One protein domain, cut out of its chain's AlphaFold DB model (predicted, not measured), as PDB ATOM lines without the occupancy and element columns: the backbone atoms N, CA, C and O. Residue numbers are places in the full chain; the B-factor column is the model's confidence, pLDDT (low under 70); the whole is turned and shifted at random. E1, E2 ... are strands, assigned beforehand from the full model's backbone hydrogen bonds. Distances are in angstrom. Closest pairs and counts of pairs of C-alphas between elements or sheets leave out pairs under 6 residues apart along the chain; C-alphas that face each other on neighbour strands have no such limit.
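Overview. This is residues 345 to 440 of the 443 residues of an uncharacterized protein of Klebsiella quasipneumoniae (UniProt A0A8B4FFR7). What shape does the domain have? It is a small sandwich of two antiparallel sheets that lie partly face to face, a larger, twisted one of E4, E3, E2 and E7 and a smaller one of E1, E6 and E5, with the strands of both running roughly along the long axis. The long link from E4 to E5 covers part of the gap on one side, where its residues 397 to 398 pair in parallel with residues 409 to 410 of E5. What is it made of? The printed part has 96 residues with seven named strands, E1 to E7 along the chain, and no named helix; the class is all strand, and the sheet orders are E4, E3, E2, E7 and E1, E6, E5. How is it proportioned? It is compact, with a radius of gyration of the C-alphas of 12.3 A, and elongated, with spans of 34 by 21 by 17 A.

Along the chain. Where does the first strand begin? E1 is residues 350 to 353, 10.0 A from first to last C-alpha, and C-alpha 350 is at (-43.749, 42.722, 3.678). Which strands follow? E2, residues 359 to 368, measures 28.5 A, and E3, residues 371 to 380, measures 29.0 A. E4 is residues 386 to 392, 15.6 A long, with C-alpha 392 at (-32.642, 40.151, -14.636). What comes after the stretch 393 to 408, which has no named element? E5 is residues 409 to 412, 9.9 A, and E6 is residues 420 to 424, 13.2 A. E7 is residues 430 to 439, 26.3 A, and C-alpha 439 is at (-28.084, 60.381, -5.494).

Arrangement. How is E1 placed in its sheet? E1 is an edge strand, and its neighbour E6 is antiparallel at 152 degrees, with N 351 and O 422 within hydrogen-bond range at 2.8 A. On the other side of E6 is the edge strand E5, antiparallel at 160 degrees; E5 and E6 form a hairpin, with N 410 and O 423 at 2.9 A. How is the larger sheet joined up? E2, E3 and E4 make a meander, each strand the antiparallel neighbour of the one before, and E2 and E3 form a hairpin at 164 degrees, with N 364 and O 375 at 2.8 A. E3 and E4 form a hairpin at 158 degrees, with N 389 and O 376 at 2.8 A, and E4 is an edge strand. The other edge strand, E7, is antiparallel to E2 at 161 degrees, with N 433 and O 365 at 2.8 A. How near do strands of the two sheets come? The closest C-alphas of E4 and E5, those of Leu 386 and Thr 412, are 6.8 A apart, and those of E6 and E7, Asn 424 and Val 430, are 6.7 A apart. Among the pairs that are apart are E1 and E4, E1 and E7, and E2 and E6.

Size, cuts and confidence. How large is it? The two C-alphas farthest apart, those of Thr 370 and Ser 382, are 36.1 A from each other. Is it whole, and which links are long? The printed part has no cut from 345 to 440. The link from E4 to E5, 16 residues, is long; the link from E5 to E6 is short, and the other four are tight. Where is confidence low? The mean pLDDT of the printed part is 83.0, and 12 residues are under 70: 355 to 358, 416 to 417 and 435 to 440.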
ATOM      1  N   ILE A 345     -36.480  38.500   4.457       84.62
ATOM      2  CA  ILE A 345     -37.928  38.685   4.484       84.62
ATOM      3  C   ILE A 345     -38.568  37.301   4.447       84.62
ATOM      4  O   ILE A 345     -38.353  36.534   3.502       84.62
ATOM      5  N   ALA A 346     -39.335  36.969   5.484       88.75
ATOM      6  CA  ALA A 346     -40.038  35.694   5.564       88.75
ATOM      7  C   ALA A 346     -41.055  35.530   4.421       88.75
ATOM      8  O   ALA A 346     -41.536  36.519   3.862       88.75
ATOM      9  N   ALA A 347     -41.384  34.287   4.067       90.69
ATOM     10  CA  ALA A 347     -42.436  34.007   3.089       90.69
ATOM     11  C   ALA A 347     -43.768  34.656   3.514       90.69
ATOM     12  O   ALA A 347     -44.183  34.545   4.667       90.69
ATOM     13  N   GLY A 348     -44.421  35.362   2.591       87.62
ATOM     14  CA  GLY A 348     -45.663  36.104   2.831       87.62
ATOM     15  C   GLY A 348     -45.495  37.444   3.560       87.62
ATOM     16  O   GLY A 348     -46.483  38.156   3.737       87.62
ATOM     17  N   ALA A 349     -44.281  37.816   3.980       91.25
ATOM     18  CA  ALA A 349     -44.044  39.056   4.712       91.25
ATOM     19  C   ALA A 349     -43.793  40.252   3.783       91.25
ATOM     20  O   ALA A 349     -43.341  40.122   2.643       91.25
ATOM     21  N   THR A 350     -44.066  41.441   4.311       90.31
ATOM     22  CA  THR A 350     -43.749  42.722   3.678       90.31
ATOM     23  C   THR A 350     -42.860  43.529   4.609       90.31
ATOM     24  O   THR A 350     -43.091  43.554   5.817       90.31
ATOM     25  N   GLN A 351     -41.851  44.192   4.053       87.19
ATOM     26  CA  GLN A 351     -40.946  45.054   4.798       87.19
ATOM     27  C   GLN A 351     -40.734  46.382   4.079       87.19
ATOM     28  O   GLN A 351     -40.487  46.426   2.875       87.19
ATOM     29  N   GLU A 352     -40.794  47.467   4.844       85.38
ATOM     30  CA  GLU A 352     -40.475  48.809   4.375       85.38
ATOM     31  C   GLU A 352     -38.987  49.117   4.585       85.38
ATOM     32  O   GLU A 352     -38.423  48.838   5.646       85.38
ATOM     33  N   LEU A 353     -38.351  49.697   3.566       78.00
ATOM     34  CA  LEU A 353     -36.950  50.103   3.567       78.00
ATOM     35  C   LEU A 353     -36.846  51.605   3.295       78.00
ATOM     36  O   LEU A 353     -37.032  52.046   2.161       78.00
ATOM     37  N   THR A 354     -36.516  52.393   4.318       76.31
ATOM     38  CA  THR A 354     -36.343  53.853   4.225       76.31
ATOM     39  C   THR A 354     -34.984  54.214   3.610       76.31
ATOM     40  O   THR A 354     -34.013  54.476   4.324       76.31
ATOM     41  N   ILE A 355     -34.894  54.150   2.278       68.81
ATOM     42  CA  ILE A 355     -33.639  54.285   1.512       68.81
ATOM     43  C   ILE A 355     -33.712  55.272   0.332       68.81
ATOM     44  O   ILE A 355     -32.761  55.371  -0.438       68.81
ATOM     45  N   VAL A 356     -34.836  55.969   0.149       69.25
ATOM     46  CA  VAL A 356     -35.051  56.915  -0.960       69.25
ATOM     47  C   VAL A 356     -34.957  58.339  -0.423       69.25
ATOM     48  O   VAL A 356     -35.787  58.733   0.388       69.25
ATOM     49  N   GLY A 357     -33.997  59.138  -0.889       63.31
ATOM     50  CA  GLY A 357     -33.924  60.570  -0.573       63.31
ATOM     51  C   GLY A 357     -33.702  61.382  -1.843       63.31
ATOM     52  O   GLY A 357     -32.741  61.133  -2.571       63.31
ATOM     53  N   GLY A 358     -34.620  62.303  -2.152       67.88
ATOM     54  CA  GLY A 358     -34.635  62.970  -3.456       67.88
ATOM     55  C   GLY A 358     -34.715  61.947  -4.594       67.88
ATOM     56  O   GLY A 358     -35.354  60.905  -4.436       67.88
ATOM     57  N   CYS A 359     -34.025  62.218  -5.702       70.38
ATOM     58  CA  CYS A 359     -33.871  61.295  -6.825       70.38
ATOM     59  C   CYS A 359     -32.699  60.319  -6.576       70.38
ATOM     60  O   CYS A 359     -31.540  60.726  -6.476       70.38
ATOM     61  N   THR A 360     -32.993  59.022  -6.461       73.69
ATOM     62  CA  THR A 360     -32.077  57.952  -6.027       73.69
ATOM     63  C   THR A 360     -31.977  56.837  -7.078       73.69
ATOM     64  O   THR A 360     -32.980  56.225  -7.431       73.69
ATOM     65  N   ASP A 361     -30.772  56.514  -7.546       78.25
ATOM     66  CA  ASP A 361     -30.463  55.339  -8.376       78.25
ATOM     67  C   ASP A 361     -30.080  54.149  -7.475       78.25
ATOM     68  O   ASP A 361     -29.230  54.278  -6.591       78.25
ATOM     69  N   LEU A 362     -30.727  53.000  -7.672       80.00
ATOM     70  CA  LEU A 362     -30.624  51.798  -6.845       80.00
ATOM     71  C   LEU A 362     -30.240  50.585  -7.700       80.00
ATOM     72  O   LEU A 362     -30.881  50.295  -8.710       80.00
ATOM     73  N   HIS A 363     -29.251  49.811  -7.250       80.81
ATOM     74  CA  HIS A 363     -28.963  48.478  -7.789       80.81
ATOM     75  C   HIS A 363     -29.357  47.412  -6.765       80.81
ATOM     76  O   HIS A 363     -28.787  47.343  -5.674       80.81
ATOM     77  N   ILE A 364     -30.291  46.544  -7.127       82.50
ATOM     78  CA  ILE A 364     -30.922  45.580  -6.226       82.50
ATOM     79  C   ILE A 364     -30.540  44.162  -6.645       82.50
ATOM     80  O   ILE A 364     -30.565  43.831  -7.829       82.50
ATOM     81  N   ARG A 365     -30.224  43.308  -5.670       79.19
ATOM     82  CA  ARG A 365     -30.085  41.858  -5.822       79.19
ATOM     83  C   ARG A 365     -31.093  41.170  -4.910       79.19
ATOM     84  O   ARG A 365     -31.216  41.521  -3.744       79.19
ATOM     85  N   VAL A 366     -31.786  40.173  -5.434       82.06
ATOM     86  CA  VAL A 366     -32.746  39.348  -4.700       82.06
ATOM     87  C   VAL A 366     -32.269  37.907  -4.761       82.06
ATOM     88  O   VAL A 366     -31.909  37.428  -5.836       82.06
ATOM     89  N   ILE A 367     -32.231  37.230  -3.618       78.62
ATOM     90  CA  ILE A 367     -31.759  35.851  -3.481       78.62
ATOM     91  C   ILE A 367     -32.868  35.034  -2.816       78.62
ATOM     92  O   ILE A 367     -33.307  35.370  -1.719       78.62
ATOM     93  N   SER A 368     -33.309  33.968  -3.484       81.69
ATOM     94  CA  SER A 368     -34.313  33.017  -2.998       81.69
ATOM     95  C   SER A 368     -33.787  31.594  -3.191       81.69
ATOM     96  O   SER A 368     -33.760  31.071  -4.309       81.69
ATOM     97  N   GLY A 369     -33.287  30.983  -2.112       77.38
ATOM     98  CA  GLY A 369     -32.608  29.685  -2.172       77.38
ATOM     99  C   GLY A 369     -31.419  29.700  -3.144       77.38
ATOM    100  O   GLY A 369     -30.484  30.479  -2.981       77.38
ATOM    101  N   THR A 370     -31.461  28.844  -4.168       73.00
ATOM    102  CA  THR A 370     -30.440  28.756  -5.231       73.00
ATOM    103  C   THR A 370     -30.697  29.692  -6.417       73.00
ATOM    104  O   THR A 370     -29.890  29.739  -7.345       73.00
ATOM    105  N   THR A 371     -31.801  30.445  -6.406       76.44
ATOM    106  CA  THR A 371     -32.206  31.334  -7.504       76.44
ATOM    107  C   THR A 371     -31.972  32.793  -7.123       76.44
ATOM    108  O   THR A 371     -32.073  33.174  -5.955       76.44
ATOM    109  N   ALA A 372     -31.663  33.640  -8.105       77.31
ATOM    110  CA  ALA A 372     -31.471  35.064  -7.872       77.31
ATOM    111  C   ALA A 372     -32.016  35.929  -9.011       77.31
ATOM    112  O   ALA A 372     -32.089  35.499 -10.164       77.31
ATOM    113  N   ALA A 373     -32.357  37.167  -8.668       83.00
ATOM    114  CA  ALA A 373     -32.759  38.225  -9.583       83.00
ATOM    115  C   ALA A 373     -31.972  39.500  -9.276       83.00
ATOM    116  O   ALA A 373     -31.425  39.659  -8.183       83.00
ATOM    117  N   ALA A 374     -31.875  40.404 -10.243       78.31
ATOM    118  CA  ALA A 374     -31.214  41.688 -10.045       78.31
ATOM    119  C   ALA A 374     -31.892  42.781 -10.859       78.31
ATOM    120  O   ALA A 374     -32.505  42.494 -11.881       78.31
ATOM    121  N   ALA A 375     -31.760  44.030 -10.434       89.50
ATOM    122  CA  ALA A 375     -32.313  45.157 -11.165       89.50
ATOM    123  C   ALA A 375     -31.552  46.452 -10.906       89.50
ATOM    124  O   ALA A 375     -30.913  46.615  -9.867       89.50
ATOM    125  N   LYS A 376     -31.690  47.387 -11.843       90.06
ATOM    126  CA  LYS A 376     -31.320  48.791 -11.688       90.06
ATOM    127  C   LYS A 376     -32.585  49.637 -11.777       90.06
ATOM    128  O   LYS A 376     -33.284  49.552 -12.788       90.06
ATOM    129  N   VAL A 377     -32.866  50.443 -10.756       90.50
ATOM    130  CA  VAL A 377     -34.084  51.262 -10.673       90.50
ATOM    131  C   VAL A 377     -33.792  52.687 -10.201       90.50
ATOM    132  O   VAL A 377     -32.845  52.913  -9.458       90.50
ATOM    133  N   LEU A 378     -34.622  53.640 -10.614       87.38
ATOM    134  CA  LEU A 378     -34.679  55.010 -10.114       87.38
ATOM    135  C   LEU A 378     -35.873  55.157  -9.169       87.38
ATOM    136  O   LEU A 378     -36.982  54.747  -9.507       87.38
ATOM    137  N   ALA A 379     -35.671  55.773  -8.015       84.94
ATOM    138  CA  ALA A 379     -36.714  56.104  -7.057       84.94
ATOM    139  C   ALA A 379     -36.629  57.591  -6.716       84.94
ATOM    140  O   ALA A 379     -35.547  58.064  -6.389       84.94
ATOM    141  N   ASP A 380     -37.743  58.321  -6.736       78.75
ATOM    142  CA  ASP A 380     -37.764  59.721  -6.304       78.75
ATOM    143  C   ASP A 380     -38.677  59.902  -5.096       78.75
ATOM    144  O   ASP A 380     -39.840  59.517  -5.141       78.75
ATOM    145  N   SER A 381     -38.183  60.488  -4.004       75.06
ATOM    146  CA  SER A 381     -38.968  60.676  -2.772       75.06
ATOM    147  C   SER A 381     -40.291  61.440  -2.967       75.06
ATOM    148  O   SER A 381     -41.219  61.259  -2.173       75.06
ATOM    149  N   SER A 382     -40.386  62.252  -4.026       73.31
ATOM    150  CA  SER A 382     -41.537  63.090  -4.371       73.31
ATOM    151  C   SER A 382     -42.483  62.479  -5.414       73.31
ATOM    152  O   SER A 382     -43.536  63.056  -5.676       73.31
ATOM    153  N   ILE A 383     -42.143  61.319  -5.992       78.25
ATOM    154  CA  ILE A 383     -42.896  60.700  -7.093       78.25
ATOM    155  C   ILE A 383     -43.252  59.248  -6.745       78.25
ATOM    156  O   ILE A 383     -42.464  58.513  -6.150       78.25
ATOM    157  N   ALA A 384     -44.449  58.820  -7.142       82.50
ATOM    158  CA  ALA A 384     -44.891  57.438  -7.000       82.50
ATOM    159  C   ALA A 384     -44.132  56.490  -7.947       82.50
ATOM    160  O   ALA A 384     -43.844  56.834  -9.094       82.50
ATOM    161  N   GLY A 385     -43.911  55.251  -7.504       85.50
ATOM    162  CA  GLY A 385     -43.361  54.193  -8.352       85.50
ATOM    163  C   GLY A 385     -41.840  54.229  -8.534       85.50
ATOM    164  O   GLY A 385     -41.128  55.058  -7.970       85.50
ATOM    165  N   LEU A 386     -41.337  53.249  -9.287       90.25
ATOM    166  CA  LEU A 386     -39.914  53.044  -9.556       90.25
ATOM    167  C   LEU A 386     -39.671  53.070 -11.067       90.25
ATOM    168  O   LEU A 386     -40.334  52.359 -11.818       90.25
ATOM    169  N   GLY A 387     -38.697  53.859 -11.515       90.50
ATOM    170  CA  GLY A 387     -38.221  53.843 -12.895       90.50
ATOM    171  C   GLY A 387     -37.273  52.668 -13.112       90.50
ATOM    172  O   GLY A 387     -36.114  52.735 -12.720       90.50
ATOM    173  N   VAL A 388     -37.739  51.574 -13.709       93.06
ATOM    174  CA  VAL A 388     -36.911  50.374 -13.914       93.06
ATOM    175  C   VAL A 388     -36.052  50.534 -15.168       93.06
ATOM    176  O   VAL A 388     -36.571  50.562 -16.279       93.06
ATOM    177  N   TYR A 389     -34.731  50.608 -15.003       90.25
ATOM    178  CA  TYR A 389     -33.787  50.710 -16.120       90.25
ATOM    179  C   TYR A 389     -33.383  49.351 -16.681       90.25
ATOM    180  O   TYR A 389     -33.174  49.202 -17.882       90.25
ATOM    181  N   SER A 390     -33.208  48.359 -15.808       89.81
ATOM    182  CA  SER A 390     -32.851  47.000 -16.216       89.81
ATOM    183  C   SER A 390     -33.269  45.997 -15.154       89.81
ATOM    184  O   SER A 390     -33.267  46.313 -13.963       89.81
ATOM    185  N   GLN A 391     -33.607  44.787 -15.587       92.75
ATOM    186  CA  GLN A 391     -34.049  43.710 -14.718       92.75
ATOM    187  C   GLN A 391     -33.577  42.363 -15.269       92.75
ATOM    188  O   GLN A 391     -33.677  42.090 -16.462       92.75
ATOM    189  N   LEU A 392     -33.081  41.513 -14.377       83.06
ATOM    190  CA  LEU A 392     -32.642  40.151 -14.636       83.06
ATOM    191  C   LEU A 392     -33.502  39.195 -13.814       83.06
ATOM    192  O   LEU A 392     -33.673  39.402 -12.613       83.06
ATOM    193  N   ASN A 393     -33.978  38.129 -14.465       87.44
ATOM    194  CA  ASN A 393     -34.904  37.135 -13.913       87.44
ATOM    195  C   ASN A 393     -36.272  37.733 -13.495       87.44
ATOM    196  O   ASN A 393     -36.588  37.817 -12.305       87.44
ATOM    197  N   PRO A 394     -37.103  38.137 -14.476       91.44
ATOM    198  CA  PRO A 394     -38.443  38.667 -14.220       91.44
ATOM    199  C   PRO A 394     -39.445  37.627 -13.705       91.44
ATOM    200  O   PRO A 394     -40.525  37.999 -13.270       91.44
ATOM    201  N   SER A 395     -39.089  36.339 -13.704       91.31
ATOM    202  CA  SER A 395     -39.881  35.288 -13.053       91.31
ATOM    203  C   SER A 395     -39.747  35.260 -11.526       91.31
ATOM    204  O   SER A 395     -40.521  34.567 -10.880       91.31
ATOM    205  N   LEU A 396     -38.774  35.974 -10.942       91.00
ATOM    206  CA  LEU A 396     -38.559  36.018  -9.486       91.00
ATOM    207  C   LEU A 396     -38.747  37.419  -8.883       91.00
ATOM    208  O   LEU A 396     -39.111  37.532  -7.717       91.00
ATOM    209  N   LEU A 397     -38.483  38.484  -9.640       94.31
ATOM    210  CA  LEU A 397     -38.574  39.873  -9.177       94.31
ATOM    211  C   LEU A 397     -39.606  40.634 -10.008       94.31
ATOM    212  O   LEU A 397     -39.655  40.463 -11.219       94.31
ATOM    213  N   SER A 398     -40.387  41.498  -9.372       94.88
ATOM    214  CA  SER A 398     -41.380  42.372  -9.996       94.88
ATOM    215  C   SER A 398     -41.342  43.761  -9.350       94.88
ATOM    216  O   SER A 398     -41.014  43.900  -8.170       94.88
ATOM    217  N   PHE A 399     -41.677  44.791 -10.128       94.00
ATOM    218  CA  PHE A 399     -41.799  46.185  -9.667       94.00
ATOM    219  C   PHE A 399     -43.246  46.694  -9.655       94.00
ATOM    220  O   PHE A 399     -43.503  47.882  -9.457       94.00
ATOM    221  N   SER A 400     -44.191  45.780  -9.862       91.25
ATOM    222  CA  SER A 400     -45.629  46.018  -9.793       91.25
ATOM    223  C   SER A 400     -46.189  45.515  -8.463       91.25
ATOM    224  O   SER A 400     -45.526  44.772  -7.743       91.25
ATOM    225  N   ALA A 401     -47.420  45.904  -8.131       89.31
ATOM    226  CA  ALA A 401     -48.125  45.295  -7.008       89.31
ATOM    227  C   ALA A 401     -48.380  43.802  -7.285       89.31
ATOM    228  O   ALA A 401     -48.803  43.437  -8.382       89.31
ATOM    229  N   GLY A 402     -48.117  42.963  -6.285       89.19
ATOM    230  CA  GLY A 402     -48.283  41.513  -6.354       89.19
ATOM    231  C   GLY A 402     -49.481  40.999  -5.574       89.19
ATOM    232  O   GLY A 402     -50.114  41.743  -4.826       89.19
ATOM    233  N   THR A 403     -49.739  39.698  -5.694       91.38
ATOM    234  CA  THR A 403     -50.723  38.993  -4.858       91.38
ATOM    235  C   THR A 403     -50.021  37.918  -4.023       91.38
ATOM    236  O   THR A 403     -49.212  37.171  -4.575       91.38
ATOM    237  N   PRO A 404     -50.317  37.789  -2.713       90.75
ATOM    238  CA  PRO A 404     -49.732  36.740  -1.882       90.75
ATOM    239  C   PRO A 404     -49.841  35.348  -2.520       90.75
ATOM    240  O   PRO A 404     -50.935  34.899  -2.856       90.75
ATOM    241  N   GLY A 405     -48.700  34.668  -2.668       85.31
ATOM    242  CA  GLY A 405     -48.603  33.329  -3.260       85.31
ATOM    243  C   GLY A 405     -48.293  33.283  -4.760       85.31
ATOM    244  O   GLY A 405     -48.186  32.186  -5.302       85.31
ATOM    245  N   ASP A 406     -48.104  34.423  -5.434       92.31
ATOM    246  CA  ASP A 406     -47.754  34.471  -6.865       92.31
ATOM    247  C   ASP A 406     -46.312  34.038  -7.200       92.31
ATOM    248  O   ASP A 406     -45.930  33.993  -8.368       92.31
ATOM    249  N   GLY A 407     -45.516  33.678  -6.189       92.38
ATOM    250  CA  GLY A 407     -44.176  33.128  -6.372       92.38
ATOM    251  C   GLY A 407     -43.093  34.172  -6.637       92.38
ATOM    252  O   GLY A 407     -41.963  33.782  -6.932       92.38
ATOM    253  N   MET A 408     -43.394  35.471  -6.517       95.62
ATOM    254  CA  MET A 408     -42.463  36.557  -6.832       95.62
ATOM    255  C   MET A 408     -42.123  37.437  -5.624       95.62
ATOM    256  O   MET A 408     -42.783  37.440  -4.584       95.62
ATOM    257  N   VAL A 409     -41.056  38.217  -5.777       93.94
ATOM    258  CA  VAL A 409     -40.672  39.299  -4.871       93.94
ATOM    259  C   VAL A 409     -41.055  40.614  -5.526       93.94
ATOM    260  O   VAL A 409     -40.569  40.925  -6.611       93.94
ATOM    261  N   HIS A 410     -41.905  41.393  -4.867       95.25
ATOM    262  CA  HIS A 410     -42.400  42.665  -5.389       95.25
ATOM    263  C   HIS A 410     -41.734  43.819  -4.664       95.25
ATOM    264  O   HIS A 410     -41.804  43.907  -3.440       95.25
ATOM    265  N   ILE A 411     -41.099  44.711  -5.418       93.56
ATOM    266  CA  ILE A 411     -40.506  45.935  -4.889       93.56
ATOM    267  C   ILE A 411     -41.287  47.113  -5.443       93.56
ATOM    268  O   ILE A 411     -41.225  47.408  -6.631       93.56
ATOM    269  N   THR A 412     -42.028  47.794  -4.580       92.94
ATOM    270  CA  THR A 412     -42.873  48.927  -4.963       92.94
ATOM    271  C   THR A 412     -42.484  50.178  -4.192       92.94
ATOM    272  O   THR A 412     -41.757  50.121  -3.201       92.94
ATOM    273  N   LYS A 413     -42.952  51.335  -4.661       88.38
ATOM    274  CA  LYS A 413     -42.748  52.613  -3.987       88.38
ATOM    275  C   LYS A 413     -44.093  53.315  -3.757       88.38
ATOM    276  O   LYS A 413     -44.833  53.484  -4.729       88.38
ATOM    277  N   PRO A 414     -44.403  53.740  -2.514       81.62
ATOM    278  CA  PRO A 414     -45.624  54.485  -2.210       81.62
ATOM    279  C   PRO A 414     -45.632  55.882  -2.850       81.62
ATOM    280  O   PRO A 414     -44.599  56.382  -3.295       81.62
ATOM    281  N   LEU A 415     -46.816  56.511  -2.861       73.06
ATOM    282  CA  LEU A 415     -47.113  57.769  -3.565       73.06
ATOM    283  C   LEU A 415     -46.153  58.925  -3.223       73.06
ATOM    284  O   LEU A 415     -45.809  59.722  -4.086       73.06
ATOM    285  N   SER A 416     -45.717  58.996  -1.967       65.81
ATOM    286  CA  SER A 416     -44.742  59.959  -1.459       65.81
ATOM    287  C   SER A 416     -44.020  59.355  -0.263       65.81
ATOM    288  O   SER A 416     -44.631  58.609   0.503       65.81
ATOM    289  N   GLY A 417     -42.747  59.695  -0.069       69.25
ATOM    290  CA  GLY A 417     -41.994  59.287   1.116       69.25
ATOM    291  C   GLY A 417     -40.632  58.693   0.797       69.25
ATOM    292  O   GLY A 417     -40.240  58.534  -0.361       69.25
ATOM    293  N   TYR A 418     -39.905  58.359   1.856       72.00
ATOM    294  CA  TYR A 418     -38.478  58.052   1.791       72.00
ATOM    295  C   TYR A 418     -38.174  56.553   1.692       72.00
ATOM    296  O   TYR A 418     -37.061  56.124   1.993       72.00
ATOM    297  N   SER A 419     -39.154  55.737   1.300       80.06
ATOM    298  CA  SER A 419     -39.049  54.280   1.344       80.06
ATOM    299  C   SER A 419     -39.445  53.569   0.052       80.06
ATOM    300  O   SER A 419     -40.128  54.121  -0.819       80.06
ATOM    301  N   ILE A 420     -38.969  52.327  -0.050       88.00
ATOM    302  CA  ILE A 420     -39.508  51.281  -0.919       88.00
ATOM    303  C   ILE A 420     -40.091  50.168  -0.048       88.00
ATOM    304  O   ILE A 420     -39.616  49.914   1.059       88.00
ATOM    305  N   THR A 421     -41.083  49.473  -0.577       90.56
ATOM    306  CA  THR A 421     -41.733  48.335   0.064       90.56
ATOM    307  C   THR A 421     -41.335  47.065  -0.659       90.56
ATOM    308  O   THR A 421     -41.492  46.971  -1.875       90.56
ATOM    309  N   VAL A 422     -40.846  46.078   0.086       91.81
ATOM    310  CA  VAL A 422     -40.493  44.756  -0.430       91.81
ATOM    311  C   VAL A 422     -41.478  43.728   0.114       91.81
ATOM    312  O   VAL A 422     -41.516  43.486   1.318       91.81
ATOM    313  N   ALA A 423     -42.254  43.107  -0.768       93.88
ATOM    314  CA  ALA A 423     -43.156  42.009  -0.442       93.88
ATOM    315  C   ALA A 423     -42.591  40.688  -0.977       93.88
ATOM    316  O   ALA A 423     -42.315  40.561  -2.170       93.88
ATOM    317  N   ASN A 424     -42.410  39.703  -0.098       94.69
ATOM    318  CA  ASN A 424     -41.973  38.364  -0.478       94.69
ATOM    319  C   ASN A 424     -43.187  37.436  -0.599       94.69
ATOM    320  O   ASN A 424     -43.686  36.935   0.406       94.69
ATOM    321  N   TYR A 425     -43.637  37.170  -1.823       95.44
ATOM    322  CA  TYR A 425     -44.732  36.237  -2.113       95.44
ATOM    323  C   TYR A 425     -44.244  34.895  -2.669       95.44
ATOM    324  O   TYR A 425     -45.036  34.099  -3.177       95.44
ATOM    325  N   THR A 426     -42.948  34.611  -2.513       93.19
ATOM    326  CA  THR A 426     -42.375  33.283  -2.745       93.19
ATOM    327  C   THR A 426     -42.695  32.331  -1.584       93.19
ATOM    328  O   THR A 426     -43.108  32.751  -0.503       93.19
ATOM    329  N   SER A 427     -42.478  31.028  -1.784       89.62
ATOM    330  CA  SER A 427     -42.710  29.997  -0.763       89.62
ATOM    331  C   SER A 427     -41.608  29.896   0.303       89.62
ATOM    332  O   SER A 427     -41.725  29.084   1.217       89.62
ATOM    333  N   GLY A 428     -40.521  30.666   0.185       87.38
ATOM    334  CA  GLY A 428     -39.359  30.608   1.075       87.38
ATOM    335  C   GLY A 428     -38.873  31.989   1.503       87.38
ATOM    336  O   GLY A 428     -39.350  33.015   1.023       87.38
ATOM    337  N   ASN A 429     -37.912  32.032   2.426       87.50
ATOM    338  CA  ASN A 429     -37.302  33.295   2.841       87.50
ATOM    339  C   ASN A 429     -36.465  33.883   1.701       87.50
ATOM    340  O   ASN A 429     -35.737  33.162   1.016       87.50
ATOM    341  N   VAL A 430     -36.531  35.202   1.550       84.81
ATOM    342  CA  VAL A 430     -35.796  35.936   0.522       84.81
ATOM    343  C   VAL A 430     -34.855  36.929   1.176       84.81
ATOM    344  O   VAL A 430     -35.250  37.671   2.070       84.81
ATOM    345  N   THR A 431     -33.619  36.987   0.688       78.25
ATOM    346  CA  THR A 431     -32.682  38.058   1.030       78.25
ATOM    347  C   THR A 431     -32.693  39.103  -0.071       78.25
ATOM    348  O   THR A 431     -32.409  38.795  -1.231       78.25
ATOM    349  N   VAL A 432     -32.989  40.350   0.288       77.50
ATOM    350  CA  VAL A 432     -32.856  41.490  -0.623       77.50
ATOM    351  C   VAL A 432     -31.617  42.278  -0.237       77.50
ATOM    352  O   VAL A 432     -31.444  42.631   0.920       77.50
ATOM    353  N   VAL A 433     -30.737  42.526  -1.199       72.31
ATOM    354  CA  VAL A 433     -29.468  43.228  -1.007       72.31
ATOM    355  C   VAL A 433     -29.446  44.445  -1.917       72.31
ATOM    356  O   VAL A 433     -29.523  44.321  -3.141       72.31
ATOM    357  N   ILE A 434     -29.295  45.627  -1.329       75.00
ATOM    358  CA  ILE A 434     -29.054  46.849  -2.095       75.00
ATOM    359  C   ILE A 434     -27.549  46.974  -2.339       75.00
ATOM    360  O   ILE A 434     -26.772  47.296  -1.445       75.00
ATOM    361  N   THR A 435     -27.134  46.667  -3.565       60.06
ATOM    362  CA  THR A 435     -25.721  46.584  -3.971       60.06
ATOM    363  C   THR A 435     -25.114  47.942  -4.335       60.06
ATOM    364  O   THR A 435     -23.895  48.098  -4.270       60.06
ATOM    365  N   ARG A 436     -25.941  48.938  -4.683       64.44
ATOM    366  CA  ARG A 436     -25.533  50.331  -4.931       64.44
ATOM    367  C   ARG A 436     -26.699  51.287  -4.678       64.44
ATOM    368  O   ARG A 436     -27.830  50.957  -5.025       64.44
ATOM    369  N   ILE A 437     -26.396  52.460  -4.123       67.31
ATOM    370  CA  ILE A 437     -27.303  53.607  -3.987       67.31
ATOM    371  C   ILE A 437     -26.525  54.849  -4.441       67.31
ATOM    372  O   ILE A 437     -25.388  55.036  -4.006       67.31
ATOM    373  N   SER A 438     -27.089  55.670  -5.325       62.81
ATOM    374  CA  SER A 438     -26.486  56.929  -5.784       62.81
ATOM    375  C   SER A 438     -27.538  58.029  -5.836       62.81
ATOM    376  O   SER A 438     -28.600  57.828  -6.415       62.81
ATOM    377  N   ALA A 439     -27.246  59.203  -5.279       61.12
ATOM    378  CA  ALA A 439     -28.084  60.381  -5.494       61.12
ATOM    379  C   ALA A 439     -27.842  60.929  -6.909       61.12
ATOM    380  O   ALA A 439     -26.692  61.034  -7.346       61.12
ATOM    381  N   MET A 440     -28.913  61.266  -7.625       54.75
ATOM    382  CA  MET A 440     -28.822  61.995  -8.889       54.75
ATOM    383  C   MET A 440     -28.776  63.486  -8.568       54.75
ATOM    384  O   MET A 440     -29.735  64.041  -8.040       54.75
TER     385      MET A 440